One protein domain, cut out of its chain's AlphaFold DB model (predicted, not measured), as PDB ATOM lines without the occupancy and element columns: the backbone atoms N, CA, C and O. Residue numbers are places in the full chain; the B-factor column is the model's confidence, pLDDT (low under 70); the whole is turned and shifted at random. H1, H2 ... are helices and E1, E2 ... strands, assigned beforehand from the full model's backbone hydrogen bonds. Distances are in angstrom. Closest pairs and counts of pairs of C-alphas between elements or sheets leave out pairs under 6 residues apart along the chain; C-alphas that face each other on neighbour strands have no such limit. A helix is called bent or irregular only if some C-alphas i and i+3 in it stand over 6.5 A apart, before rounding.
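What this domain is: This is residues 4 to 8, 13 to 105 and 123 to 224 of the 228 residues of an uncharacterized protein of Archaeoglobales archaeon (UniProt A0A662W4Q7). A small two-stranded hairpin, E1 and E2, sits at the far end of a long helix, H2, which runs from it along a body of crossed helices. In that body H3 is in the middle, with H4, H5 and the small sheet E3-E4 toward one end and H6 to H10 clustered toward the other; residues 15 to 20 of the hairpin stick out. The printed part has 200 residues with ten named helices and four named strands, in the order H1 E1 E2 H2 H3 H4 H5 E3 E4 H6 H7 H8 H9 H10, and both sheets are antiparallel. The class is mostly helix; the whole is compact, with a radius of gyration of the C-alphas of 17.9 A and spans of 59 by 42 by 32 A.

Where its parts are: E1 is residues 13 to 16 and E2 residues 19 to 22. H2, residues 23 to 46, is 32.3 A long, from C-alpha 23 at (56.458, -40.557, 35.463) to C-alpha 46 at (24.774, -35.098, 38.417); it is irregular, with C-alphas 29 and 32 lying 7.1 A apart. H1 is residues 4 to 8, H3 56 to 67, H4 79 to 89, H5 93 to 99, E3 100 to 102, E4 124 to 127 and H6 135 to 144. H7, 159 to 172, H8, 175 to 188, H9, 190 to 203, and H10, 210 to 223, measure 19.9, 20.1, 19.9 and 20.0 A; H10 ends at C-alpha 223, (14.113, -35.028, 52.404).

How they stand to each other: In the hairpin E1 and E2, N 14 and O 21 are 2.9 A apart. H1 is close to H2 but not clearly touching, its Lys 6 C-alpha 7.6 A from that of Met 23. H2 touches H4 with residues 28 to 37 alone, closest C-alphas Pro 33 and Ala 88, 4.3 A. H3 touches H4 at a steep tilt of 57 degrees, opposite ways, closest C-alphas Pro 56 and Ser 89, 5.0 A. H5 touches H4, about perpendicular at 84 degrees, closest C-alphas Cys 86 and Ile 93, 6.3 A. In E3 and E4, N 101 and O 126 are 2.8 A apart. H3 and H9 touch at a shallow tilt of 8 degrees, the same way, closest C-alphas Ala 58 and Glu 195, 6.7 A. H7 touches H9, closest C-alphas Ser 159 and Glu 192, 4.1 A. H6 and H7 form a helical hairpin, closest C-alphas Pro 135 and Ala 172, 5.3 A. H8 and H10 touch, about perpendicular at 89 degrees, closest C-alphas Ala 175 and Ala 221, 4.5 A. Every O i to N i+4 pair is within hydrogen-bond range in H1, H3, H4 and H6 to H10; H2 has 18 of 20, and H5 0 of 3, with 3 of 4 O i to N i+3 pairs.

The domain as a whole: The C-alphas of Pro 17 and Pro 174 are the farthest apart, 59.5 A. Residues 9 to 12 and 106 to 122 are not printed, with gaps of 13.3 and 6.1 A between C-alphas. The links H3 to H4 and H6 to H7 are long. Residues 4 to 5 and 103 to 105 have pLDDT under 70.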
ATOM      1  N   ALA A   4      53.651 -48.232  29.563       69.12
ATOM      2  CA  ALA A   4      52.844 -47.919  28.383       69.12
ATOM      3  C   ALA A   4      52.816 -46.411  28.088       69.12
ATOM      4  O   ALA A   4      52.981 -46.003  26.944       69.12
ATOM      5  N   ILE A   5      52.671 -45.568  29.117       67.88
ATOM      6  CA  ILE A   5      52.686 -44.108  28.947       67.88
ATOM      7  C   ILE A   5      54.068 -43.635  28.493       67.88
ATOM      8  O   ILE A   5      54.160 -42.812  27.587       67.88
ATOM      9  N   LYS A   6      55.147 -44.180  29.056       72.62
ATOM     10  CA  LYS A   6      56.521 -43.886  28.632       72.62
ATOM     11  C   LYS A   6      56.765 -44.301  27.180       72.62
ATOM     12  O   LYS A   6      57.394 -43.556  26.436       72.62
ATOM     13  N   GLU A   7      56.240 -45.451  26.763       78.12
ATOM     14  CA  GLU A   7      56.378 -45.938  25.389       78.12
ATOM     15  C   GLU A   7      55.626 -45.058  24.380       78.12
ATOM     16  O   GLU A   7      56.176 -44.713  23.333       78.12
ATOM     17  N   VAL A   8      54.399 -44.648  24.720       75.38
ATOM     18  CA  VAL A   8      53.533 -43.828  23.856       75.38
ATOM     19  C   VAL A   8      53.988 -42.372  23.810       75.38
ATOM     20  O   VAL A   8      54.062 -41.777  22.740       75.38
ATOM     21  N   ARG A  13      60.427 -38.449  32.209       75.44
ATOM     22  CA  ARG A  13      60.513 -37.467  33.289       75.44
ATOM     23  C   ARG A  13      60.095 -36.085  32.795       75.44
ATOM     24  O   ARG A  13      60.178 -35.814  31.595       75.44
ATOM     25  N   ILE A  14      59.719 -35.215  33.726       79.12
ATOM     26  CA  ILE A  14      59.496 -33.784  33.492       79.12
ATOM     27  C   ILE A  14      60.467 -32.993  34.368       79.12
ATOM     28  O   ILE A  14      60.580 -33.245  35.565       79.12
ATOM     29  N   LEU A  15      61.169 -32.029  33.773       79.06
ATOM     30  CA  LEU A  15      62.016 -31.097  34.513       79.06
ATOM     31  C   LEU A  15      61.158 -29.932  35.010       79.06
ATOM     32  O   LEU A  15      60.480 -29.282  34.215       79.06
ATOM     33  N   THR A  16      61.191 -29.661  36.311       79.06
ATOM     34  CA  THR A  16      60.497 -28.525  36.931       79.06
ATOM     35  C   THR A  16      61.499 -27.606  37.636       79.06
ATOM     36  O   THR A  16      62.604 -28.052  37.953       79.06
ATOM     37  N   PRO A  17      61.138 -26.344  37.947       83.06
ATOM     38  CA  PRO A  17      61.993 -25.459  38.746       83.06
ATOM     39  C   PRO A  17      62.374 -26.037  40.120       83.06
ATOM     40  O   PRO A  17      63.406 -25.671  40.672       83.06
ATOM     41  N   SER A  18      61.560 -26.954  40.651       80.88
ATOM     42  CA  SER A  18      61.770 -27.617  41.942       80.88
ATOM     43  C   SER A  18      62.539 -28.944  41.839       80.88
ATOM     44  O   SER A  18      62.754 -29.590  42.862       80.88
ATOM     45  N   GLY A  19      62.935 -29.371  40.633       84.88
ATOM     46  CA  GLY A  19      63.638 -30.633  40.385       84.88
ATOM     47  C   GLY A  19      62.970 -31.524  39.334       84.88
ATOM     48  O   GLY A  19      62.002 -31.133  38.674       84.88
ATOM     49  N   GLU A  20      63.506 -32.730  39.152       85.62
ATOM     50  CA  GLU A  20      62.950 -33.718  38.221       85.62
ATOM     51  C   GLU A  20      61.739 -34.433  38.841       85.62
ATOM     52  O   GLU A  20      61.787 -34.863  39.991       85.62
ATOM     53  N   LEU A  21      60.668 -34.592  38.063       83.56
ATOM     54  CA  LEU A  21      59.533 -35.453  38.392       83.56
ATOM     55  C   LEU A  21      59.580 -36.702  37.516       83.56
ATOM     56  O   LEU A  21      59.603 -36.601  36.283       83.56
ATOM     57  N   SER A  22      59.568 -37.875  38.148       86.69
ATOM     58  CA  SER A  22      59.417 -39.146  37.438       86.69
ATOM     59  C   SER A  22      57.998 -39.303  36.879       86.69
ATOM     60  O   SER A  22      57.061 -38.618  37.302       86.69
ATOM     61  N   MET A  23      57.809 -40.220  35.927       83.06
ATOM     62  CA  MET A  23      56.458 -40.557  35.463       83.06
ATOM     63  C   MET A  23      55.598 -41.133  36.589       83.06
ATOM     64  O   MET A  23      54.401 -40.860  36.646       83.06
ATOM     65  N   GLU A  24      56.205 -41.890  37.497       84.19
ATOM     66  CA  GLU A  24      55.579 -42.385  38.717       84.19
ATOM     67  C   GLU A  24      55.072 -41.220  39.577       84.19
ATOM     68  O   GLU A  24      53.889 -41.189  39.910       84.19
ATOM     69  N   ASP A  25      55.911 -40.211  39.843       86.06
ATOM     70  CA  ASP A  25      55.512 -39.018  40.601       86.06
ATOM     71  C   ASP A  25      54.338 -38.290  39.942       86.06
ATOM     72  O   ASP A  25      53.397 -37.879  40.621       86.06
ATOM     73  N   ILE A  26      54.378 -38.138  38.615       86.44
ATOM     74  CA  ILE A  26      53.321 -37.472  37.849       86.44
ATOM     75  C   ILE A  26      51.996 -38.218  38.016       86.44
ATOM     76  O   ILE A  26      50.966 -37.607  38.317       86.44
ATOM     77  N   LEU A  27      52.012 -39.538  37.839       86.69
ATOM     78  CA  LEU A  27      50.800 -40.338  37.934       86.69
ATOM     79  C   LEU A  27      50.240 -40.354  39.356       86.69
ATOM     80  O   LEU A  27      49.052 -40.095  39.545       86.69
ATOM     81  N   GLU A  28      51.086 -40.634  40.345       87.62
ATOM     82  CA  GLU A  28      50.666 -40.812  41.733       87.62
ATOM     83  C   GLU A  28      50.240 -39.508  42.401       87.62
ATOM     84  O   GLU A  28      49.237 -39.492  43.112       87.62
ATOM     85  N   LYS A  29      50.973 -38.413  42.177       86.62
ATOM     86  CA  LYS A  29      50.735 -37.148  42.887       86.62
ATOM     87  C   LYS A  29      49.758 -36.231  42.160       86.62
ATOM     88  O   LYS A  29      49.130 -35.401  42.816       86.62
ATOM     89  N   TYR A  30      49.607 -36.377  40.841       87.69
ATOM     90  CA  TYR A  30      48.815 -35.447  40.033       87.69
ATOM     91  C   TYR A  30      47.707 -36.141  39.249       87.69
ATOM     92  O   TYR A  30      46.544 -35.798  39.445       87.69
ATOM     93  N   VAL A  31      48.017 -37.117  38.390       90.06
ATOM     94  CA  VAL A  31      47.013 -37.666  37.458       90.06
ATOM     95  C   VAL A  31      45.919 -38.440  38.187       90.06
ATOM     96  O   VAL A  31      44.755 -38.058  38.075       90.06
ATOM     97  N   TYR A  32      46.250 -39.486  38.954       93.06
ATOM     98  CA  TYR A  32      45.221 -40.285  39.631       93.06
ATOM     99  C   TYR A  32      44.373 -39.451  40.597       93.06
ATOM    100  O   TYR A  32      43.145 -39.524  40.490       93.06
ATOM    101  N   PRO A  33      44.957 -38.614  41.481       93.50
ATOM    102  CA  PRO A  33      44.152 -37.801  42.384       93.50
ATOM    103  C   PRO A  33      43.260 -36.787  41.663       93.50
ATOM    104  O   PRO A  33      42.142 -36.531  42.109       93.50
ATOM    105  N   THR A  34      43.724 -36.218  40.544       94.62
ATOM    106  CA  THR A  34      42.914 -35.286  39.742       94.62
ATOM    107  C   THR A  34      41.735 -36.008  39.104       94.62
ATOM    108  O   THR A  34      40.614 -35.516  39.179       94.62
ATOM    109  N   VAL A  35      41.953 -37.194  38.529       94.19
ATOM    110  CA  VAL A  35      40.869 -38.004  37.952       94.19
ATOM    111  C   VAL A  35      39.835 -38.366  39.020       94.19
ATOM    112  O   VAL A  35      38.640 -38.197  38.782       94.19
ATOM    113  N   GLY A  36      40.274 -38.799  40.206       95.25
ATOM    114  CA  GLY A  36      39.377 -39.090  41.326       95.25
ATOM    115  C   GLY A  36      38.530 -37.880  41.732       95.25
ATOM    116  O   GLY A  36      37.312 -37.997  41.851       95.25
ATOM    117  N   ALA A  37      39.151 -36.703  41.866       95.38
ATOM    118  CA  ALA A  37      38.456 -35.461  42.205       95.38
ATOM    119  C   ALA A  37      37.444 -35.029  41.129       95.38
ATOM    120  O   ALA A  37      36.306 -34.701  41.458       95.38
ATOM    121  N   VAL A  38      37.818 -35.092  39.848       96.31
ATOM    122  CA  VAL A  38      36.920 -34.754  38.731       96.31
ATOM    123  C   VAL A  38      35.720 -35.697  38.692       96.31
ATOM    124  O   VAL A  38      34.591 -35.242  38.530       96.31
ATOM    125  N   LEU A  39      35.926 -37.004  38.886       96.50
ATOM    126  CA  LEU A  39      34.813 -37.952  38.967       96.50
ATOM    127  C   LEU A  39      33.898 -37.629  40.156       96.50
ATOM    128  O   LEU A  39      32.680 -37.605  39.988       96.50
ATOM    129  N   ALA A  40      34.455 -37.307  41.325       96.50
ATOM    130  CA  ALA A  40      33.660 -36.886  42.475       96.50
ATOM    131  C   ALA A  40      32.799 -35.648  42.162       96.50
ATOM    132  O   ALA A  40      31.620 -35.621  42.512       96.50
ATOM    133  N   GLU A  41      33.355 -34.649  41.468       97.31
ATOM    134  CA  GLU A  41      32.635 -33.446  41.031       97.31
ATOM    135  C   GLU A  41      31.527 -33.748  40.022       97.31
ATOM    136  O   GLU A  41      30.402 -33.275  40.190       97.31
ATOM    137  N   VAL A  42      31.810 -34.571  39.010       97.19
ATOM    138  CA  VAL A  42      30.831 -34.959  37.984       97.19
ATOM    139  C   VAL A  42      29.636 -35.665  38.619       97.19
ATOM    140  O   VAL A  42      28.491 -35.284  38.367       97.19
ATOM    141  N   TYR A  43      29.879 -36.659  39.477       96.81
ATOM    142  CA  TYR A  43      28.797 -37.391  40.137       96.81
ATOM    143  C   TYR A  43      28.056 -36.533  41.164       96.81
ATOM    144  O   TYR A  43      26.839 -36.655  41.299       96.81
ATOM    145  N   ALA A  44      28.746 -35.617  41.839       95.62
ATOM    146  CA  ALA A  44      28.104 -34.667  42.733       95.62
ATOM    147  C   ALA A  44      27.164 -33.712  41.988       95.62
ATOM    148  O   ALA A  44      26.006 -33.569  42.386       95.62
ATOM    149  N   GLY A  45      27.622 -33.129  40.877       95.25
ATOM    150  CA  GLY A  45      26.807 -32.272  40.018       95.25
ATOM    151  C   GLY A  45      25.612 -33.022  39.432       95.25
ATOM    152  O   GLY A  45      24.479 -32.553  39.540       95.25
ATOM    153  N   ALA A  46      25.840 -34.232  38.912       93.56
ATOM    154  CA  ALA A  46      24.774 -35.098  38.417       93.56
ATOM    155  C   ALA A  46      23.741 -35.417  39.508       93.56
ATOM    156  O   ALA A  46      22.555 -35.505  39.205       93.56
ATOM    157  N   SER A  47      24.163 -35.526  40.772       93.19
ATOM    158  CA  SER A  47      23.284 -35.774  41.917       93.19
ATOM    159  C   SER A  47      22.683 -34.535  42.583       93.19
ATOM    160  O   SER A  47      21.915 -34.690  43.533       93.19
ATOM    161  N   GLY A  48      22.958 -33.324  42.090       92.62
ATOM    162  CA  GLY A  48      22.460 -32.079  42.687       92.62
ATOM    163  C   GLY A  48      23.107 -31.738  44.036       92.62
ATOM    164  O   GLY A  48      22.533 -31.000  44.840       92.62
ATOM    165  N   LEU A  49      24.290 -32.289  44.319       94.00
ATOM    166  CA  LEU A  49      25.077 -31.933  45.495       94.00
ATOM    167  C   LEU A  49      25.720 -30.552  45.314       94.00
ATOM    168  O   LEU A  49      26.172 -30.197  44.230       94.00
ATOM    169  N   LYS A  50      25.807 -29.784  46.407       91.62
ATOM    170  CA  LYS A  50      26.489 -28.476  46.423       91.62
ATOM    171  C   LYS A  50      28.015 -28.596  46.436       91.62
ATOM    172  O   LYS A  50      28.706 -27.633  46.120       91.62
ATOM    173  N   SER A  51      28.531 -29.745  46.856       94.69
ATOM    174  CA  SER A  51      29.957 -30.034  46.958       94.69
ATOM    175  C   SER A  51      30.218 -31.519  46.685       94.69
ATOM    176  O   SER A  51      29.343 -32.348  46.961       94.69
ATOM    177  N   PRO A  52      31.396 -31.864  46.136       96.38
ATOM    178  CA  PRO A  52      31.775 -33.251  45.911       96.38
ATOM    179  C   PRO A  52      32.076 -33.990  47.214       96.38
ATOM    180  O   PRO A  52      32.313 -33.370  48.255       96.38
ATOM    181  N   ILE A  53      32.108 -35.322  47.115       95.88
ATOM    182  CA  ILE A  53      32.717 -36.184  48.131       95.88
ATOM    183  C   ILE A  53      34.201 -35.837  48.227       95.88
ATOM    184  O   ILE A  53      34.890 -35.736  47.207       95.88
ATOM    185  N   ARG A  54      34.676 -35.629  49.453       91.75
ATOM    186  CA  ARG A  54      36.073 -35.266  49.742       91.75
ATOM    187  C   ARG A  54      36.758 -36.260  50.663       91.75
ATOM    188  O   ARG A  54      37.987 -36.307  50.659       91.75
ATOM    189  N   ASP A  55      35.989 -37.029  51.425       97.56
ATOM    190  CA  ASP A  55      36.544 -38.060  52.287       97.56
ATOM    191  C   ASP A  55      37.174 -39.194  51.451       97.56
ATOM    192  O   ASP A  55      36.506 -39.746  50.569       97.56
ATOM    193  N   PRO A  56      38.439 -39.575  51.714       98.12
ATOM    194  CA  PRO A  56      39.115 -40.644  50.987       98.12
ATOM    195  C   PRO A  56      38.392 -41.996  51.025       98.12
ATOM    196  O   PRO A  56      38.386 -42.699  50.013       98.12
ATOM    197  N   TYR A  57      37.748 -42.372  52.141       98.62
ATOM    198  CA  TYR A  57      37.021 -43.647  52.223       98.62
ATOM    199  C   TYR A  57      35.777 -43.632  51.333       98.62
ATOM    200  O   TYR A  57      35.580 -44.545  50.525       98.62
ATOM    201  N   ALA A  58      34.959 -42.583  51.434       98.44
ATOM    202  CA  ALA A  58      33.784 -42.405  50.588       98.44
ATOM    203  C   ALA A  58      34.160 -42.301  49.102       98.44
ATOM    204  O   ALA A  58      33.479 -42.886  48.256       98.44
ATOM    205  N   LEU A  59      35.262 -41.617  48.771       98.44
ATOM    206  CA  LEU A  59      35.735 -41.491  47.394       98.44
ATOM    207  C   LEU A  59      36.236 -42.829  46.841       98.44
ATOM    208  O   LEU A  59      35.855 -43.198  45.733       98.44
ATOM    209  N   PHE A  60      37.030 -43.589  47.604       98.69
ATOM    210  CA  PHE A  60      37.439 -44.942  47.214       98.69
ATOM    211  C   PHE A  60      36.216 -45.804  46.896       98.69
ATOM    212  O   PHE A  60      36.140 -46.431  45.838       98.69
ATOM    213  N   TYR A  61      35.239 -45.801  47.805       98.56
ATOM    214  CA  TYR A  61      34.038 -46.614  47.691       98.56
ATOM    215  C   TYR A  61      33.188 -46.218  46.477       98.56
ATOM    216  O   TYR A  61      32.741 -47.083  45.720       98.56
ATOM    217  N   LEU A  62      33.020 -44.913  46.239       98.19
ATOM    218  CA  LEU A  62      32.344 -44.390  45.055       98.19
ATOM    219  C   LEU A  62      33.047 -44.834  43.765       98.19
ATOM    220  O   LEU A  62      32.398 -45.368  42.864       98.19
ATOM    221  N   LEU A  63      34.366 -44.636  43.675       98.12
ATOM    222  CA  LEU A  63      35.146 -44.990  42.487       98.12
ATOM    223  C   LEU A  63      35.076 -46.492  42.198       98.12
ATOM    224  O   LEU A  63      34.894 -46.876  41.045       98.12
ATOM    225  N   ALA A  64      35.142 -47.335  43.233       97.88
ATOM    226  CA  ALA A  64      34.987 -48.778  43.088       97.88
ATOM    227  C   ALA A  64      33.603 -49.149  42.532       97.88
ATOM    228  O   ALA A  64      33.502 -49.964  41.613       97.88
ATOM    229  N   LYS A  65      32.533 -48.519  43.034       96.88
ATOM    230  CA  LYS A  65      31.179 -48.761  42.520       96.88
ATOM    231  C   LYS A  65      30.991 -48.360  41.068       96.88
ATOM    232  O   LYS A  65      30.232 -49.021  40.371       96.88
ATOM    233  N   ILE A  66      31.650 -47.293  40.627       94.88
ATOM    234  CA  ILE A  66      31.551 -46.816  39.246       94.88
ATOM    235  C   ILE A  66      32.381 -47.700  38.317       94.88
ATOM    236  O   ILE A  66      31.860 -48.216  37.332       94.88
ATOM    237  N   ALA A  67      33.666 -47.881  38.628       95.75
ATOM    238  CA  ALA A  67      34.611 -48.555  37.742       95.75
ATOM    239  C   ALA A  67      34.291 -50.044  37.563       95.75
ATOM    240  O   ALA A  67      34.506 -50.601  36.491       95.75
ATOM    241  N   PHE A  68      33.747 -50.673  38.605       95.75
ATOM    242  CA  PHE A  68      33.472 -52.104  38.629       95.75
ATOM    243  C   PHE A  68      31.975 -52.389  38.782       95.75
ATOM    244  O   PHE A  68      31.599 -53.399  39.370       95.75
ATOM    245  N   ALA A  69      31.103 -51.511  38.279       92.62
ATOM    246  CA  ALA A  69      29.659 -51.722  38.312       92.62
ATOM    247  C   ALA A  69      29.259 -53.073  37.683       92.62
ATOM    248  O   ALA A  69      29.771 -53.483  36.639       92.62
ATOM    249  N   GLY A  70      28.317 -53.762  38.319       89.12
ATOM    250  CA  GLY A  70      27.757 -55.033  37.871       89.12
ATOM    251  C   GLY A  70      26.276 -55.140  38.236       89.12
ATOM    252  O   GLY A  70      25.720 -54.293  38.935       89.12
ATOM    253  N   ARG A  71      25.614 -56.200  37.755       82.50
ATOM    254  CA  ARG A  71      24.146 -56.342  37.835       82.50
ATOM    255  C   ARG A  71      23.594 -56.381  39.266       82.50
ATOM    256  O   ARG A  71      22.483 -55.924  39.505       82.50
ATOM    257  N   GLU A  72      24.349 -56.941  40.207       81.75
ATOM    258  CA  GLU A  72      23.928 -57.114  41.609       81.75
ATOM    259  C   GLU A  72      24.790 -56.310  42.599       81.75
ATOM    260  O   GLU A  72      24.823 -56.613  43.792       81.75
ATOM    261  N   GLY A  73      25.539 -55.320  42.110       88.56
ATOM    262  CA  GLY A  73      26.583 -54.599  42.846       88.56
ATOM    263  C   GLY A  73      27.918 -54.690  42.115       88.56
ATOM    264  O   GLY A  73      27.950 -54.937  40.914       88.56
ATOM    265  N   THR A  74      29.031 -54.524  42.815       94.50
ATOM    266  CA  THR A  74      30.355 -54.415  42.197       94.50
ATOM    267  C   THR A  74      30.912 -55.781  41.751       94.50
ATOM    268  O   THR A  74      30.842 -56.768  42.487       94.50
ATOM    269  N   ASN A  75      31.460 -55.883  40.541       94.12
ATOM    270  CA  ASN A  75      32.214 -57.057  40.089       94.12
ATOM    271  C   ASN A  75      33.537 -57.177  40.871       94.12
ATOM    272  O   ASN A  75      34.061 -56.162  41.328       94.12
ATOM    273  N   PRO A  76      34.104 -58.384  41.045       94.19
ATOM    274  CA  PRO A  76      35.434 -58.530  41.632       94.19
ATOM    275  C   PRO A  76      36.499 -57.782  40.818       94.19
ATOM    276  O   PRO A  76      36.420 -57.736  39.592       94.19
ATOM    277  N   PHE A  77      37.510 -57.254  41.501       94.50
ATOM    278  CA  PHE A  77      38.635 -56.533  40.900       94.50
ATOM    279  C   PHE A  77      39.962 -57.000  41.499       94.50
ATOM    280  O   PHE A  77      39.985 -57.784  42.447       94.50
ATOM    281  N   THR A  78      41.084 -56.612  40.906       93.88
ATOM    282  CA  THR A  78      42.418 -57.100  41.286       93.88
ATOM    283  C   THR A  78      43.054 -56.259  42.395       93.88
ATOM    284  O   THR A  78      42.607 -55.158  42.712       93.88
ATOM    285  N   ALA A  79      44.145 -56.751  42.984       90.88
ATOM    286  CA  ALA A  79      44.947 -55.961  43.922       90.88
ATOM    287  C   ALA A  79      45.539 -54.684  43.281       90.88
ATOM    288  O   ALA A  79      45.619 -53.647  43.940       90.88
ATOM    289  N   ASP A  80      45.897 -54.720  41.995       91.38
ATOM    290  CA  ASP A  80      46.403 -53.543  41.270       91.38
ATOM    291  C   ASP A  80      45.313 -52.478  41.077       91.38
ATOM    292  O   ASP A  80      45.581 -51.270  41.138       91.38
ATOM    293  N   ASP A  81      44.062 -52.917  40.917       95.06
ATOM    294  CA  ASP A  81      42.905 -52.025  40.898       95.06
ATOM    295  C   ASP A  81      42.729 -51.328  42.252       95.06
ATOM    296  O   ASP A  81      42.507 -50.118  42.290       95.06
ATOM    297  N   VAL A  82      42.922 -52.042  43.372       95.94
ATOM    298  CA  VAL A  82      42.905 -51.439  44.720       95.94
ATOM    299  C   VAL A  82      43.960 -50.341  44.830       95.94
ATOM    300  O   VAL A  82      43.651 -49.253  45.315       95.94
ATOM    301  N   ILE A  83      45.188 -50.584  44.364       94.31
ATOM    302  CA  ILE A  83      46.269 -49.583  44.394       94.31
ATOM    303  C   ILE A  83      45.880 -48.349  43.569       94.31
ATOM    304  O   ILE A  83      46.097 -47.213  43.995       94.31
ATOM    305  N   THR A  84      45.276 -48.559  42.400       94.44
ATOM    306  CA  THR A  84      44.814 -47.470  41.531       94.44
ATOM    307  C   THR A  84      43.708 -46.652  42.200       94.44
ATOM    308  O   THR A  84      43.789 -45.422  42.227       94.44
ATOM    309  N   LEU A  85      42.721 -47.315  42.808       97.12
ATOM    310  CA  LEU A  85      41.655 -46.670  43.578       97.12
ATOM    311  C   LEU A  85      42.204 -45.908  44.793       97.12
ATOM    312  O   LEU A  85      41.770 -44.785  45.045       97.12
ATOM    313  N   CYS A  86      43.182 -46.464  45.513       97.38
ATOM    314  CA  CYS A  86      43.865 -45.806  46.635       97.38
ATOM    315  C   CYS A  86      44.529 -44.500  46.190       97.38
ATOM    316  O   CYS A  86      44.286 -43.446  46.769       97.38
ATOM    317  N   ARG A  87      45.299 -44.533  45.095       95.88
ATOM    318  CA  ARG A  87      45.932 -43.329  44.530       95.88
ATOM    319  C   ARG A  87      44.896 -42.289  44.100       95.88
ATOM    320  O   ARG A  87      45.066 -41.108  44.386       95.88
ATOM    321  N   ALA A  88      43.814 -42.716  43.447       96.75
ATOM    322  CA  ALA A  88      42.767 -41.810  42.976       96.75
ATOM    323  C   ALA A  88      41.962 -41.168  44.115       96.75
ATOM    324  O   ALA A  88      41.597 -39.998  44.033       96.75
ATOM    325  N   SER A  89      41.720 -41.915  45.191       97.31
ATOM    326  CA  SER A  89      40.995 -41.444  46.377       97.31
ATOM    327  C   SER A  89      41.882 -40.775  47.428       97.31
ATOM    328  O   SER A  89      41.364 -40.181  48.368       97.31
ATOM    329  N   LYS A  90      43.210 -40.863  47.274       95.94
ATOM    330  CA  LYS A  90      44.210 -40.530  48.302       95.94
ATOM    331  C   LYS A  90      44.043 -41.334  49.601       95.94
ATOM    332  O   LYS A  90      44.501 -40.893  50.652       95.94
ATOM    333  N   LEU A  91      43.402 -42.501  49.535       97.50
ATOM    334  CA  LEU A  91      43.286 -43.427  50.656       97.50
ATOM    335  C   LEU A  91      44.545 -44.292  50.735       97.50
ATOM    336  O   LEU A  91      45.025 -44.786  49.715       97.50
ATOM    337  N   ASP A  92      45.088 -44.498  51.932       95.50
ATOM    338  CA  ASP A  92      46.207 -45.419  52.095       95.50
ATOM    339  C   ASP A  92      45.750 -46.885  51.985       95.50
ATOM    340  O   ASP A  92      44.612 -47.253  52.292       95.50
ATOM    341  N   ILE A  93      46.672 -47.751  51.563       93.69
ATOM    342  CA  ILE A  93      46.372 -49.160  51.282       93.69
ATOM    343  C   ILE A  93      45.923 -49.944  52.523       93.69
ATOM    344  O   ILE A  93      45.171 -50.907  52.391       93.69
ATOM    345  N   ASN A  94      46.365 -49.562  53.726       94.88
ATOM    346  CA  ASN A  94      45.979 -50.260  54.952       94.88
ATOM    347  C   ASN A  94      44.546 -49.898  55.333       94.88
ATOM    348  O   ASN A  94      43.770 -50.782  55.693       94.88
ATOM    349  N   SER A  95      44.174 -48.632  55.172       96.50
ATOM    350  CA  SER A  95      42.802 -48.158  55.342       96.50
ATOM    351  C   SER A  95      41.836 -48.767  54.331       96.50
ATOM    352  O   SER A  95      40.727 -49.152  54.702       96.50
ATOM    353  N   ALA A  96      42.261 -48.947  53.077       96.00
ATOM    354  CA  ALA A  96      41.443 -49.582  52.043       96.00
ATOM    355  C   ALA A  96      41.032 -51.025  52.392       96.00
ATOM    356  O   ALA A  96      39.983 -51.482  51.942       96.00
ATOM    357  N   ARG A  97      41.794 -51.726  53.249       93.56
ATOM    358  CA  ARG A  97      41.447 -53.079  53.729       93.56
ATOM    359  C   ARG A  97      40.121 -53.129  54.486       93.56
ATOM    360  O   ARG A  97      39.494 -54.178  54.513       93.56
ATOM    361  N   ALA A  98      39.681 -52.016  55.074       93.75
ATOM    362  CA  ALA A  98      38.371 -51.935  55.719       93.75
ATOM    363  C   ALA A  98      37.204 -51.949  54.711       93.75
ATOM    364  O   ALA A  98      36.070 -52.207  55.103       93.75
ATOM    365  N   LEU A  99      37.477 -51.667  53.432       96.94
ATOM    366  CA  LEU A  99      36.477 -51.514  52.372       96.94
ATOM    367  C   LEU A  99      36.445 -52.698  51.399       96.94
ATOM    368  O   LEU A  99      35.635 -52.701  50.471       96.94
ATOM    369  N   ILE A 100      37.314 -53.696  51.575       95.94
ATOM    370  CA  ILE A 100      37.432 -54.837  50.665       95.94
ATOM    371  C   ILE A 100      37.388 -56.165  51.415       95.94
ATOM    372  O   ILE A 100      37.788 -56.277  52.569       95.94
ATOM    373  N   ILE A 101      36.922 -57.194  50.718       93.00
ATOM    374  CA  ILE A 101      36.912 -58.581  51.162       93.00
ATOM    375  C   ILE A 101      37.822 -59.354  50.214       93.00
ATOM    376  O   ILE A 101      37.577 -59.396  49.004       93.00
ATOM    377  N   GLU A 102      38.877 -59.961  50.752       86.69
ATOM    378  CA  GLU A 102      39.779 -60.801  49.968       86.69
ATOM    379  C   GLU A 102      39.029 -62.037  49.450       86.69
ATOM    380  O   GLU A 102      38.359 -62.752  50.202       86.69
ATOM    381  N   GLY A 103      39.100 -62.275  48.139       69.50
ATOM    382  CA  GLY A 103      38.607 -63.508  47.544       69.50
ATOM    383  C   GLY A 103      39.511 -64.679  47.922       69.50
ATOM    384  O   GLY A 103      40.722 -64.523  48.074       69.50
ATOM    385  N   LYS A 104      38.936 -65.880  48.041       55.78
ATOM    386  CA  LYS A 104      39.750 -67.100  48.046       55.78
ATOM    387  C   LYS A 104      40.424 -67.228  46.679       55.78
ATOM    388  O   LYS A 104      39.780 -66.965  45.662       55.78
ATOM    389  N   GLU A 105      41.694 -67.627  46.660       49.03
ATOM    390  CA  GLU A 105      42.364 -68.049  45.427       49.03
ATOM    391  C   GLU A 105      41.463 -69.075  44.723       49.03
ATOM    392  O   GLU A 105      41.010 -70.038  45.347       49.03
ATOM    393  N   LYS A 123      45.049 -62.477  42.643       78.50
ATOM    394  CA  LYS A 123      44.167 -62.426  43.812       78.50
ATOM    395  C   LYS A 123      43.090 -61.380  43.546       78.50
ATOM    396  O   LYS A 123      43.391 -60.197  43.382       78.50
ATOM    397  N   THR A 124      41.848 -61.842  43.445       89.56
ATOM    398  CA  THR A 124      40.694 -60.965  43.270       89.56
ATOM    399  C   THR A 124      40.161 -60.560  44.634       89.56
ATOM    400  O   THR A 124      40.201 -61.325  45.600       89.56
ATOM    401  N   VAL A 125      39.661 -59.338  44.716       94.00
ATOM    402  CA  VAL A 125      39.004 -58.772  45.886       94.00
ATOM    403  C   VAL A 125      37.592 -58.345  45.509       94.00
ATOM    404  O   VAL A 125      37.272 -58.126  44.338       94.00
ATOM    405  N   LYS A 126      36.725 -58.243  46.511       95.44
ATOM    406  CA  LYS A 126      35.368 -57.711  46.374       95.44
ATOM    407  C   LYS A 126      35.225 -56.461  47.224       95.44
ATOM    408  O   LYS A 126      35.842 -56.369  48.280       95.44
ATOM    409  N   LEU A 127      34.372 -55.536  46.800       97.31
ATOM    410  CA  LEU A 127      33.965 -54.418  47.645       97.31
ATOM    411  C   LEU A 127      33.147 -54.951  48.834       97.31
ATOM    412  O   LEU A 127      32.254 -55.783  48.651       97.31
ATOM    413  N   ALA A 128      33.448 -54.483  50.043       96.88
ATOM    414  CA  ALA A 128      32.650 -54.758  51.231       96.88
ATOM    415  C   ALA A 128      31.355 -53.931  51.168       96.88
ATOM    416  O   ALA A 128      31.283 -52.841  51.719       96.88
ATOM    417  N   GLU A 129      30.349 -54.424  50.445       96.31
ATOM    418  CA  GLU A 129      29.087 -53.714  50.201       96.31
ATOM    419  C   GLU A 129      27.858 -54.517  50.641       96.31
ATOM    420  O   GLU A 129      27.870 -55.754  50.677       96.31
ATOM    421  N   LEU A 130      26.751 -53.823  50.907       96.88
ATOM    422  CA  LEU A 130      25.478 -54.468  51.203       96.88
ATOM    423  C   LEU A 130      24.876 -55.080  49.932       96.88
ATOM    424  O   LEU A 130      24.494 -54.388  48.990       96.88
ATOM    425  N   ARG A 131      24.719 -56.406  49.936       94.38
ATOM    426  CA  ARG A 131      24.082 -57.173  48.846       94.38
ATOM    427  C   ARG A 131      22.627 -57.550  49.120       94.38
ATOM    428  O   ARG A 131      21.973 -58.158  48.281       94.38
ATOM    429  N   SER A 132      22.100 -57.198  50.291       96.06
ATOM    430  CA  SER A 132      20.717 -57.479  50.675       96.06
ATOM    431  C   SER A 132      20.028 -56.230  51.199       96.06
ATOM    432  O   SER A 132      20.659 -55.344  51.766       96.06
ATOM    433  N   LYS A 133      18.707 -56.200  51.024       96.56
ATOM    434  CA  LYS A 133      17.813 -55.165  51.549       96.56
ATOM    435  C   LYS A 133      17.154 -55.570  52.866       96.56
ATOM    436  O   LYS A 133      16.427 -54.769  53.440       96.56
ATOM    437  N   GLU A 134      17.356 -56.809  53.312       97.94
ATOM    438  CA  GLU A 134      16.735 -57.347  54.521       97.94
ATOM    439  C   GLU A 134      17.465 -56.831  55.772       97.94
ATOM    440  O   GLU A 134      18.673 -57.069  55.897       97.94
ATOM    441  N   PRO A 135      16.761 -56.212  56.741       97.81
ATOM    442  CA  PRO A 135      17.385 -55.639  57.934       97.81
ATOM    443  C   PRO A 135      18.284 -56.622  58.686       97.81
ATOM    444  O   PRO A 135      19.362 -56.259  59.146       97.81
ATOM    445  N   VAL A 136      17.863 -57.886  58.789       97.75
ATOM    446  CA  VAL A 136      18.604 -58.932  59.508       97.75
ATOM    447  C   VAL A 136      19.953 -59.217  58.841       97.75
ATOM    448  O   VAL A 136      20.967 -59.294  59.528       97.75
ATOM    449  N   LYS A 137      19.995 -59.308  57.505       98.00
ATOM    450  CA  LYS A 137      21.238 -59.557  56.754       98.00
ATOM    451  C   LYS A 137      22.184 -58.360  56.823       98.00
ATOM    452  O   LYS A 137      23.382 -58.549  57.017       98.00
ATOM    453  N   ILE A 138      21.646 -57.144  56.727       98.19
ATOM    454  CA  ILE A 138      22.433 -55.911  56.860       98.19
ATOM    455  C   ILE A 138      23.011 -55.800  58.277       98.19
ATOM    456  O   ILE A 138      24.192 -55.511  58.440       98.19
ATOM    457  N   LYS A 139      22.215 -56.096  59.311       97.75
ATOM    458  CA  LYS A 139      22.681 -56.103  60.703       97.75
ATOM    459  C   LYS A 139      23.826 -57.091  60.912       97.75
ATOM    460  O   LYS A 139      24.826 -56.727  61.521       97.75
ATOM    461  N   SER A 140      23.710 -58.311  60.386       97.56
ATOM    462  CA  SER A 140      24.786 -59.308  60.455       97.56
ATOM    463  C   SER A 140      26.064 -58.834  59.760       97.56
ATOM    464  O   SER A 140      27.149 -59.026  60.304       97.56
ATOM    465  N   PHE A 141      25.944 -58.175  58.602       97.00
ATOM    466  CA  PHE A 141      27.081 -57.565  57.908       97.00
ATOM    467  C   PHE A 141      27.742 -56.467  58.753       97.00
ATOM    468  O   PHE A 141      28.957 -56.473  58.926       97.00
ATOM    469  N   LEU A 142      26.960 -55.550  59.331       96.88
ATOM    470  CA  LEU A 142      27.493 -54.481  60.182       96.88
ATOM    471  C   LEU A 142      28.234 -55.053  61.396       96.88
ATOM    472  O   LEU A 142      29.359 -54.644  61.683       96.88
ATOM    473  N   LEU A 143      27.653 -56.064  62.047       96.56
ATOM    474  CA  LEU A 143      28.272 -56.736  63.189       96.56
ATOM    475  C   LEU A 143      29.586 -57.427  62.809       96.56
ATOM    476  O   LEU A 143      30.553 -57.314  63.562       96.56
ATOM    477  N   SER A 144      29.669 -58.081  61.642       94.31
ATOM    478  CA  SER A 144      30.928 -58.687  61.178       94.31
ATOM    479  C   SER A 144      32.009 -57.649  60.864       94.31
ATOM    480  O   SER A 144      33.188 -57.988  60.861       94.31
ATOM    481  N   HIS A 145      31.623 -56.389  60.649       90.88
ATOM    482  CA  HIS A 145      32.529 -55.255  60.466       90.88
ATOM    483  C   HIS A 145      32.747 -54.445  61.756       90.88
ATOM    484  O   HIS A 145      33.418 -53.415  61.719       90.88
ATOM    485  N   GLY A 146      32.240 -54.913  62.904       92.69
ATOM    486  CA  GLY A 146      32.430 -54.280  64.213       92.69
ATOM    487  C   GLY A 146      31.484 -53.112  64.512       92.69
ATOM    488  O   GLY A 146      31.682 -52.406  65.503       92.69
ATOM    489  N   ILE A 147      30.449 -52.915  63.695       94.50
ATOM    490  CA  ILE A 147      29.441 -51.867  63.860       94.50
ATOM    491  C   ILE A 147      28.194 -52.496  64.480       94.50
ATOM    492  O   ILE A 147      27.574 -53.383  63.901       94.50
ATOM    493  N   SER A 148      27.800 -52.028  65.665       94.25
ATOM    494  CA  SER A 148      26.562 -52.467  66.317       94.25
ATOM    495  C   SER A 148      25.465 -51.415  66.142       94.25
ATOM    496  O   SER A 148      25.557 -50.342  66.750       94.25
ATOM    497  N   PRO A 149      24.409 -51.696  65.352       91.25
ATOM    498  CA  PRO A 149      23.346 -50.725  65.120       91.25
ATOM    499  C   PRO A 149      22.518 -50.391  66.357       91.25
ATOM    500  O   PRO A 149      21.918 -49.326  66.394       91.25
ATOM    501  N   ASP A 150      22.513 -51.244  67.384       91.56
ATOM    502  CA  ASP A 150      21.745 -51.012  68.617       91.56
ATOM    503  C   ASP A 150      22.591 -50.393  69.739       91.56
ATOM    504  O   ASP A 150      22.063 -50.043  70.792       91.56
ATOM    505  N   ALA A 151      23.909 -50.259  69.548       84.56
ATOM    506  CA  ALA A 151      24.773 -49.688  70.575       84.56
ATOM    507  C   ALA A 151      24.429 -48.215  70.821       84.56
ATOM    508  O   ALA A 151      24.221 -47.456  69.874       84.56
ATOM    509  N   THR A 152      24.420 -47.796  72.087       81.25
ATOM    510  CA  THR A 152      24.201 -46.393  72.472       81.25
ATOM    511  C   THR A 152      25.288 -45.480  71.907       81.25
ATOM    512  O   THR A 152      24.997 -44.385  71.443       81.25
ATOM    513  N   VAL A 153      26.539 -45.956  71.899       83.31
ATOM    514  CA  VAL A 153      27.681 -45.270  71.286       83.31
ATOM    515  C   VAL A 153      28.059 -46.012  70.011       83.31
ATOM    516  O   VAL A 153      28.449 -47.183  70.063       83.31
ATOM    517  N   LYS A 154      27.937 -45.342  68.863       87.75
ATOM    518  CA  LYS A 154      28.330 -45.910  67.568       87.75
ATOM    519  C   LYS A 154      29.843 -45.817  67.414       87.75
ATOM    520  O   LYS A 154      30.424 -44.769  67.670       87.75
ATOM    521  N   LYS A 155      30.474 -46.914  66.996       91.69
ATOM    522  CA  LYS A 155      31.908 -46.968  66.681       91.69
ATOM    523  C   LYS A 155      32.096 -46.831  65.173       91.69
ATOM    524  O   LYS A 155      32.360 -47.819  64.495       91.69
ATOM    525  N   ILE A 156      31.871 -45.628  64.661       95.56
ATOM    526  CA  ILE A 156      32.075 -45.315  63.246       95.56
ATOM    527  C   ILE A 156      33.549 -44.988  63.048       95.56
ATOM    528  O   ILE A 156      34.100 -44.179  63.788       95.56
ATOM    529  N   ARG A 157      34.206 -45.661  62.100       95.00
ATOM    530  CA  ARG A 157      35.637 -45.444  61.824       95.00
ATOM    531  C   ARG A 157      35.868 -44.609  60.571       95.00
ATOM    532  O   ARG A 157      36.970 -44.109  60.385       95.00
ATOM    533  N   ASN A 158      34.878 -44.551  59.684       97.56
ATOM    534  CA  ASN A 158      34.940 -43.859  58.402       97.56
ATOM    535  C   ASN A 158      33.524 -43.610  57.846       97.56
ATOM    536  O   ASN A 158      32.538 -44.167  58.333       97.56
ATOM    537  N   SER A 159      33.430 -42.824  56.775       98.19
ATOM    538  CA  SER A 159      32.156 -42.464  56.137       98.19
ATOM    539  C   SER A 159      31.395 -43.647  55.528       98.19
ATOM    540  O   SER A 159      30.173 -43.589  55.409       98.19
ATOM    541  N   VAL A 160      32.075 -44.735  55.151       98.56
ATOM    542  CA  VAL A 160      31.423 -45.931  54.587       98.56
ATOM    543  C   VAL A 160      30.732 -46.743  55.686       98.56
ATOM    544  O   VAL A 160      29.597 -47.174  55.491       98.56
ATOM    545  N   ASP A 161      31.344 -46.860  56.870       98.25
ATOM    546  CA  ASP A 161      30.691 -47.429  58.057       98.25
ATOM    547  C   ASP A 161      29.385 -46.665  58.366       98.25
ATOM    548  O   ASP A 161      28.332 -47.263  58.609       98.25
ATOM    549  N   ALA A 162      29.448 -45.328  58.326       98.50
ATOM    550  CA  ALA A 162      28.303 -44.447  58.545       98.50
ATOM    551  C   ALA A 162      27.234 -44.627  57.451       98.50
ATOM    552  O   ALA A 162      26.045 -44.737  57.756       98.50
ATOM    553  N   PHE A 163      27.651 -44.738  56.187       98.81
ATOM    554  CA  PHE A 163      26.771 -45.022  55.056       98.81
ATOM    555  C   PHE A 163      26.023 -46.344  55.237       98.81
ATOM    556  O   PHE A 163      24.791 -46.348  55.227       98.81
ATOM    557  N   HIS A 164      26.722 -47.454  55.484       98.69
ATOM    558  CA  HIS A 164      26.076 -48.755  55.692       98.69
ATOM    559  C   HIS A 164      25.142 -48.757  56.905       98.69
ATOM    560  O   HIS A 164      24.074 -49.373  56.849       98.69
ATOM    561  N   LEU A 165      25.493 -48.045  57.980       98.62
ATOM    562  CA  LEU A 165      24.624 -47.900  59.146       98.62
ATOM    563  C   LEU A 165      23.336 -47.128  58.813       98.62
ATOM    564  O   LEU A 165      22.246 -47.557  59.194       98.62
ATOM    565  N   LEU A 166      23.428 -46.026  58.069       98.69
ATOM    566  CA  LEU A 166      22.244 -45.278  57.637       98.69
ATOM    567  C   LEU A 166      21.358 -46.106  56.694       98.69
ATOM    568  O   LEU A 166      20.131 -46.056  56.799       98.69
ATOM    569  N   LEU A 167      21.956 -46.923  55.819       98.75
ATOM    570  CA  LEU A 167      21.208 -47.855  54.972       98.75
ATOM    571  C   LEU A 167      20.493 -48.942  55.786       98.75
ATOM    572  O   LEU A 167      19.369 -49.319  55.444       98.75
ATOM    573  N   TYR A 168      21.099 -49.421  56.876       98.69
ATOM    574  CA  TYR A 168      20.420 -50.311  57.818       98.69
ATOM    575  C   TYR A 168      19.182 -49.648  58.420       98.69
ATOM    576  O   TYR A 168      18.107 -50.245  58.407       98.69
ATOM    577  N   TYR A 169      19.298 -48.409  58.895       98.44
ATOM    578  CA  TYR A 169      18.151 -47.699  59.454       98.44
ATOM    579  C   TYR A 169      17.047 -47.489  58.420       98.44
ATOM    580  O   TYR A 169      15.886 -47.768  58.716       98.44
ATOM    581  N   ALA A 170      17.398 -47.102  57.191       98.38
ATOM    582  CA  ALA A 170      16.447 -46.970  56.086       98.38
ATOM    583  C   ALA A 170      15.773 -48.299  55.689       98.38
ATOM    584  O   ALA A 170      14.683 -48.303  55.118       98.38
ATOM    585  N   SER A 171      16.415 -49.434  55.973       98.38
ATOM    586  CA  SER A 171      15.839 -50.769  55.795       98.38
ATOM    587  C   SER A 171      14.901 -51.155  56.947       98.38
ATOM    588  O   SER A 171      13.860 -51.769  56.716       98.38
ATOM    589  N   ALA A 172      15.273 -50.818  58.185       97.75
ATOM    590  CA  ALA A 172      14.660 -51.350  59.400       97.75
ATOM    591  C   ALA A 172      13.527 -50.489  59.979       97.75
ATOM    592  O   ALA A 172      12.695 -51.010  60.724       97.75
ATOM    593  N   TYR A 173      13.513 -49.184  59.698       97.44
ATOM    594  CA  TYR A 173      12.719 -48.218  60.451       97.44
ATOM    595  C   TYR A 173      11.886 -47.277  59.566       97.44
ATOM    596  O   TYR A 173      12.247 -47.025  58.415       97.44
ATOM    597  N   PRO A 174      10.775 -46.724  60.099       96.81
ATOM    598  CA  PRO A 174      10.017 -45.671  59.426       96.81
ATOM    599  C   PRO A 174      10.810 -44.359  59.360       96.81
ATOM    600  O   PRO A 174      11.754 -44.145  60.128       96.81
ATOM    601  N   ALA A 175      10.400 -43.462  58.460       96.00
ATOM    602  CA  ALA A 175      11.132 -42.242  58.123       96.00
ATOM    603  C   ALA A 175      11.445 -41.351  59.337       96.00
ATOM    604  O   ALA A 175      12.551 -40.826  59.441       96.00
ATOM    605  N   GLU A 176      10.516 -41.215  60.284       96.38
ATOM    606  CA  GLU A 176      10.692 -40.418  61.503       96.38
ATOM    607  C   GLU A 176      11.856 -40.937  62.346       96.38
ATOM    608  O   GLU A 176      12.682 -40.160  62.830       96.38
ATOM    609  N   ARG A 177      11.958 -42.263  62.481       96.81
ATOM    610  CA  ARG A 177      13.052 -42.890  63.220       96.81
ATOM    611  C   ARG A 177      14.359 -42.826  62.437       96.81
ATOM    612  O   ARG A 177      15.387 -42.558  63.043       96.81
ATOM    613  N   VAL A 178      14.333 -42.982  61.113       98.00
ATOM    614  CA  VAL A 178      15.528 -42.795  60.267       98.00
ATOM    615  C   VAL A 178      16.104 -41.387  60.431       98.00
ATOM    616  O   VAL A 178      17.309 -41.247  60.624       98.00
ATOM    617  N   LYS A 179      15.256 -40.349  60.426       97.19
ATOM    618  CA  LYS A 179      15.678 -38.961  60.679       97.19
ATOM    619  C   LYS A 179      16.326 -38.808  62.053       97.19
ATOM    620  O   LYS A 179      17.396 -38.220  62.150       97.19
ATOM    621  N   ALA A 180      15.705 -39.353  63.102       96.56
ATOM    622  CA  ALA A 180      16.244 -39.270  64.458       96.56
ATOM    623  C   ALA A 180      17.621 -39.950  64.581       96.56
ATOM    624  O   ALA A 180      18.534 -39.386  65.180       96.56
ATOM    625  N   GLU A 181      17.787 -41.129  63.978       97.31
ATOM    626  CA  GLU A 181      19.065 -41.849  63.966       97.31
ATOM    627  C   GLU A 181      20.139 -41.112  63.149       97.31
ATOM    628  O   GLU A 181      21.300 -41.069  63.558       97.31
ATOM    629  N   TYR A 182      19.765 -40.488  62.027       97.38
ATOM    630  CA  TYR A 182      20.672 -39.639  61.254       97.38
ATOM    631  C   TYR A 182      21.130 -38.413  62.051       97.38
ATOM    632  O   TYR A 182      22.327 -38.148  62.101       97.38
ATOM    633  N   GLU A 183      20.223 -37.693  62.718       96.88
ATOM    634  CA  GLU A 183      20.598 -36.531  63.535       96.88
ATOM    635  C   GLU A 183      21.489 -36.939  64.720       96.88
ATOM    636  O   GLU A 183      22.471 -36.264  65.026       96.88
ATOM    637  N   ALA A 184      21.219 -38.083  65.358       96.00
ATOM    638  CA  ALA A 184      22.091 -38.619  66.404       96.00
ATOM    639  C   ALA A 184      23.495 -38.963  65.872       96.00
ATOM    640  O   ALA A 184      24.506 -38.669  66.522       96.00
ATOM    641  N   LEU A 185      23.575 -39.553  64.676       96.75
ATOM    642  CA  LEU A 185      24.844 -39.838  64.019       96.75
ATOM    643  C   LEU A 185      25.580 -38.544  63.660       96.75
ATOM    644  O   LEU A 185      26.742 -38.402  64.012       96.75
ATOM    645  N   ARG A 186      24.893 -37.565  63.069       96.69
ATOM    646  CA  ARG A 186      25.445 -36.252  62.715       96.69
ATOM    647  C   ARG A 186      25.969 -35.482  63.927       96.69
ATOM    648  O   ARG A 186      26.979 -34.799  63.821       96.69
ATOM    649  N   ASN A 187      25.321 -35.609  65.082       96.12
ATOM    650  CA  ASN A 187      25.783 -34.976  66.318       96.12
ATOM    651  C   ASN A 187      27.061 -35.613  66.883       96.12
ATOM    652  O   ASN A 187      27.803 -34.946  67.599       96.12
ATOM    653  N   SER A 188      27.310 -36.896  66.602       95.56
ATOM    654  CA  SER A 188      28.465 -37.633  67.139       95.56
ATOM    655  C   SER A 188      29.621 -37.787  66.146       95.56
ATOM    656  O   SER A 188      30.767 -37.848  66.575       95.56
ATOM    657  N   HIS A 189      29.318 -37.838  64.849       97.06
ATOM    658  CA  HIS A 189      30.234 -38.074  63.728       97.06
ATOM    659  C   HIS A 189      29.799 -37.192  62.534       97.06
ATOM    660  O   HIS A 189      29.218 -37.697  61.567       97.06
ATOM    661  N   PRO A 190      29.940 -35.855  62.634       96.75
ATOM    662  CA  PRO A 190      29.358 -34.917  61.673       96.75
ATOM    663  C   PRO A 190      29.909 -35.084  60.255       96.75
ATOM    664  O   PRO A 190      29.124 -35.078  59.305       96.75
ATOM    665  N   ASP A 191      31.222 -35.273  60.119       97.06
ATOM    666  CA  ASP A 191      31.891 -35.372  58.821       97.06
ATOM    667  C   ASP A 191      31.518 -36.686  58.118       97.06
ATOM    668  O   ASP A 191      31.104 -36.683  56.956       97.06
ATOM    669  N   GLU A 192      31.555 -37.809  58.841       98.12
ATOM    670  CA  GLU A 192      31.182 -39.121  58.311       98.12
ATOM    671  C   GLU A 192      29.698 -39.181  57.937       98.12
ATOM    672  O   GLU A 192      29.340 -39.779  56.921       98.12
ATOM    673  N   ALA A 193      28.825 -38.555  58.732       97.75
ATOM    674  CA  ALA A 193      27.400 -38.472  58.430       97.75
ATOM    675  C   ALA A 193      27.135 -37.650  57.160       97.75
ATOM    676  O   ALA A 193      26.316 -38.051  56.327       97.75
ATOM    677  N   GLU A 194      27.820 -36.516  56.992       97.38
ATOM    678  CA  GLU A 194      27.671 -35.666  55.810       97.38
ATOM    679  C   GLU A 194      28.142 -36.391  54.540       97.38
ATOM    680  O   GLU A 194      27.414 -36.437  53.540       97.38
ATOM    681  N   GLU A 195      29.327 -37.000  54.576       98.12
ATOM    682  CA  GLU A 195      29.887 -37.738  53.439       98.12
ATOM    683  C   GLU A 195      29.062 -38.993  53.112       98.12
ATOM    684  O   GLU A 195      28.821 -39.282  51.936       98.12
ATOM    685  N   ALA A 196      28.524 -39.685  54.119       98.38
ATOM    686  CA  ALA A 196      27.611 -40.808  53.920       98.38
ATOM    687  C   ALA A 196      26.315 -40.406  53.199       98.38
ATOM    688  O   ALA A 196      25.854 -41.128  52.311       98.38
ATOM    689  N   VAL A 197      25.725 -39.252  53.530       98.00
ATOM    690  CA  VAL A 197      24.524 -38.756  52.831       98.00
ATOM    691  C   VAL A 197      24.851 -38.311  51.405       98.00
ATOM    692  O   VAL A 197      24.063 -38.576  50.492       98.00
ATOM    693  N   LYS A 198      26.018 -37.693  51.166       98.25
ATOM    694  CA  LYS A 198      26.491 -37.406  49.798       98.25
ATOM    695  C   LYS A 198      26.616 -38.694  48.985       98.25
ATOM    696  O   LYS A 198      26.094 -38.763  47.872       98.25
ATOM    697  N   LEU A 199      27.235 -39.724  49.563       98.38
ATOM    698  CA  LEU A 199      27.368 -41.036  48.939       98.38
ATOM    699  C   LEU A 199      25.998 -41.655  48.648       98.38
ATOM    700  O   LEU A 199      25.770 -42.101  47.527       98.38
ATOM    701  N   ALA A 200      25.051 -41.583  49.585       98.31
ATOM    702  CA  ALA A 200      23.682 -42.049  49.375       98.31
ATOM    703  C   ALA A 200      22.978 -41.325  48.220       98.31
ATOM    704  O   ALA A 200      22.364 -41.980  47.382       98.31
ATOM    705  N   ARG A 201      23.100 -39.997  48.106       97.81
ATOM    706  CA  ARG A 201      22.517 -39.234  46.984       97.81
ATOM    707  C   ARG A 201      23.120 -39.599  45.626       97.81
ATOM    708  O   ARG A 201      22.455 -39.466  44.597       97.81
ATOM    709  N   ILE A 202      24.380 -40.024  45.588       97.75
ATOM    710  CA  ILE A 202      25.010 -40.509  44.356       97.75
ATOM    711  C   ILE A 202      24.550 -41.937  44.057       97.75
ATOM    712  O   ILE A 202      24.021 -42.209  42.980       97.75
ATOM    713  N   VAL A 203      24.664 -42.835  45.034       97.31
ATOM    714  CA  VAL A 203      24.309 -44.254  44.895       97.31
ATOM    715  C   VAL A 203      22.813 -44.446  44.621       97.31
ATOM    716  O   VAL A 203      22.443 -45.353  43.878       97.31
ATOM    717  N   SER A 204      21.933 -43.564  45.107       96.44
ATOM    718  CA  SER A 204      20.492 -43.617  44.821       96.44
ATOM    719  C   SER A 204      20.150 -43.465  43.337       96.44
ATOM    720  O   SER A 204      19.053 -43.856  42.932       96.44
ATOM    721  N   ARG A 205      21.061 -42.898  42.532       94.44
ATOM    722  CA  ARG A 205      20.903 -42.735  41.078       94.44
ATOM    723  C   ARG A 205      21.414 -43.919  40.264       94.44
ATOM    724  O   ARG A 205      21.220 -43.940  39.054       94.44
ATOM    725  N   MET A 206      22.052 -44.897  40.902       92.44
ATOM    726  CA  MET A 206      22.450 -46.125  40.223       92.44
ATOM    727  C   MET A 206      21.209 -46.948  39.854       92.44
ATOM    728  O   MET A 206      20.232 -47.016  40.612       92.44
ATOM    729  N   GLU A 207      21.259 -47.579  38.680       89.12
ATOM    730  CA  GLU A 207      20.124 -48.296  38.085       89.12
ATOM    731  C   GLU A 207      19.642 -49.466  38.952       89.12
ATOM    732  O   GLU A 207      18.445 -49.731  39.051       89.12
ATOM    733  N   SER A 208      20.567 -50.167  39.609       88.31
ATOM    734  CA  SER A 208      20.279 -51.399  40.342       88.31
ATOM    735  C   SER A 208      21.198 -51.590  41.555       88.31
ATOM    736  O   SER A 208      22.129 -50.817  41.785       88.31
ATOM    737  N   GLY A 209      20.897 -52.607  42.366       92.69
ATOM    738  CA  GLY A 209      21.646 -52.959  43.575       92.69
ATOM    739  C   GLY A 209      20.914 -52.615  44.874       92.69
ATOM    740  O   GLY A 209      20.115 -51.678  44.945       92.69
ATOM    741  N   ALA A 210      21.191 -53.391  45.926       96.25
ATOM    742  CA  ALA A 210      20.544 -53.217  47.228       96.25
ATOM    743  C   ALA A 210      20.820 -51.826  47.820       96.25
ATOM    744  O   ALA A 210      19.893 -51.155  48.267       96.25
ATOM    745  N   GLU A 211      22.067 -51.355  47.754       97.69
ATOM    746  CA  GLU A 211      22.436 -50.030  48.260       97.69
ATOM    747  C   GLU A 211      21.785 -48.887  47.483       97.69
ATOM    748  O   GLU A 211      21.438 -47.885  48.100       97.69
ATOM    749  N   ALA A 212      21.553 -49.028  46.175       96.81
ATOM    750  CA  ALA A 212      20.855 -48.012  45.387       96.81
ATOM    751  C   ALA A 212      19.408 -47.834  45.870       96.81
ATOM    752  O   ALA A 212      18.946 -46.714  46.093       96.81
ATOM    753  N   GLU A 213      18.700 -48.940  46.107       96.81
ATOM    754  CA  GLU A 213      17.329 -48.903  46.621       96.81
ATOM    755  C   GLU A 213      17.260 -48.400  48.067       96.81
ATOM    756  O   GLU A 213      16.419 -47.560  48.382       96.81
ATOM    757  N   LEU A 214      18.154 -48.870  48.940       98.31
ATOM    758  CA  LEU A 214      18.219 -48.395  50.324       98.31
ATOM    759  C   LEU A 214      18.597 -46.912  50.391       98.31
ATOM    760  O   LEU A 214      18.032 -46.181  51.200       98.31
ATOM    761  N   SER A 215      19.480 -46.447  49.506       98.19
ATOM    762  CA  SER A 215      19.833 -45.030  49.407       98.19
ATOM    763  C   SER A 215      18.630 -44.196  48.981       98.19
ATOM    764  O   SER A 215      18.369 -43.167  49.590       98.19
ATOM    765  N   ARG A 216      17.825 -44.655  48.009       97.69
ATOM    766  CA  ARG A 216      16.563 -43.978  47.651       97.69
ATOM    767  C   ARG A 216      15.624 -43.855  48.852       97.69
ATOM    768  O   ARG A 216      15.091 -42.774  49.082       97.69
ATOM    769  N   ARG A 217      15.472 -44.923  49.645       97.69
ATOM    770  CA  ARG A 217      14.660 -44.902  50.877       97.69
ATOM    771  C   ARG A 217      15.219 -43.939  51.921       97.69
ATOM    772  O   ARG A 217      14.448 -43.205  52.526       97.69
ATOM    773  N   LEU A 218      16.539 -43.918  52.113       98.38
ATOM    774  CA  LEU A 218      17.206 -42.993  53.029       98.38
ATOM    775  C   LEU A 218      16.959 -41.539  52.613       98.38
ATOM    776  O   LEU A 218      16.502 -40.745  53.426       98.38
ATOM    777  N   ILE A 219      17.198 -41.196  51.345       97.62
ATOM    778  CA  ILE A 219      16.989 -39.833  50.839       97.62
ATOM    779  C   ILE A 219      15.514 -39.432  50.928       97.62
ATOM    780  O   ILE A 219      15.210 -38.341  51.404       97.62
ATOM    781  N   GLN A 220      14.587 -40.328  50.580       96.12
ATOM    782  CA  GLN A 220      13.153 -40.090  50.763       96.12
ATOM    783  C   GLN A 220      12.800 -39.849  52.236       96.12
ATOM    784  O   GLN A 220      12.027 -38.942  52.540       96.12
ATOM    785  N   ALA A 221      13.369 -40.632  53.155       96.62
ATOM    786  CA  ALA A 221      13.150 -40.447  54.579       96.62
ATOM    787  C   ALA A 221      13.682 -39.094  55.054       96.62
ATOM    788  O   ALA A 221      12.971 -38.416  55.781       96.62
ATOM    789  N   LEU A 222      14.878 -38.667  54.639       95.50
ATOM    790  CA  LEU A 222      15.487 -37.414  55.096       95.50
ATOM    791  C   LEU A 222      14.838 -36.167  54.478       95.50
ATOM    792  O   LEU A 222      14.599 -35.187  55.182       95.50
ATOM    793  N   GLU A 223      14.512 -36.208  53.187       89.88
ATOM    794  CA  GLU A 223      14.113 -35.028  52.404       89.88
ATOM    795  C   GLU A 223      12.613 -34.982  52.093       89.88
ATOM    796  O   GLU A 223      12.104 -33.965  51.628       89.88
ATOM    797  N   GLY A 224      11.882 -36.073  52.345       75.31
ATOM    798  CA  GLY A 224      10.464 -36.189  51.996       75.31
ATOM    799  C   GLY A 224      10.200 -36.284  50.490       75.31
ATOM    800  O   GLY A 224       9.050 -36.178  50.068       75.31
TER     801      GLY A 224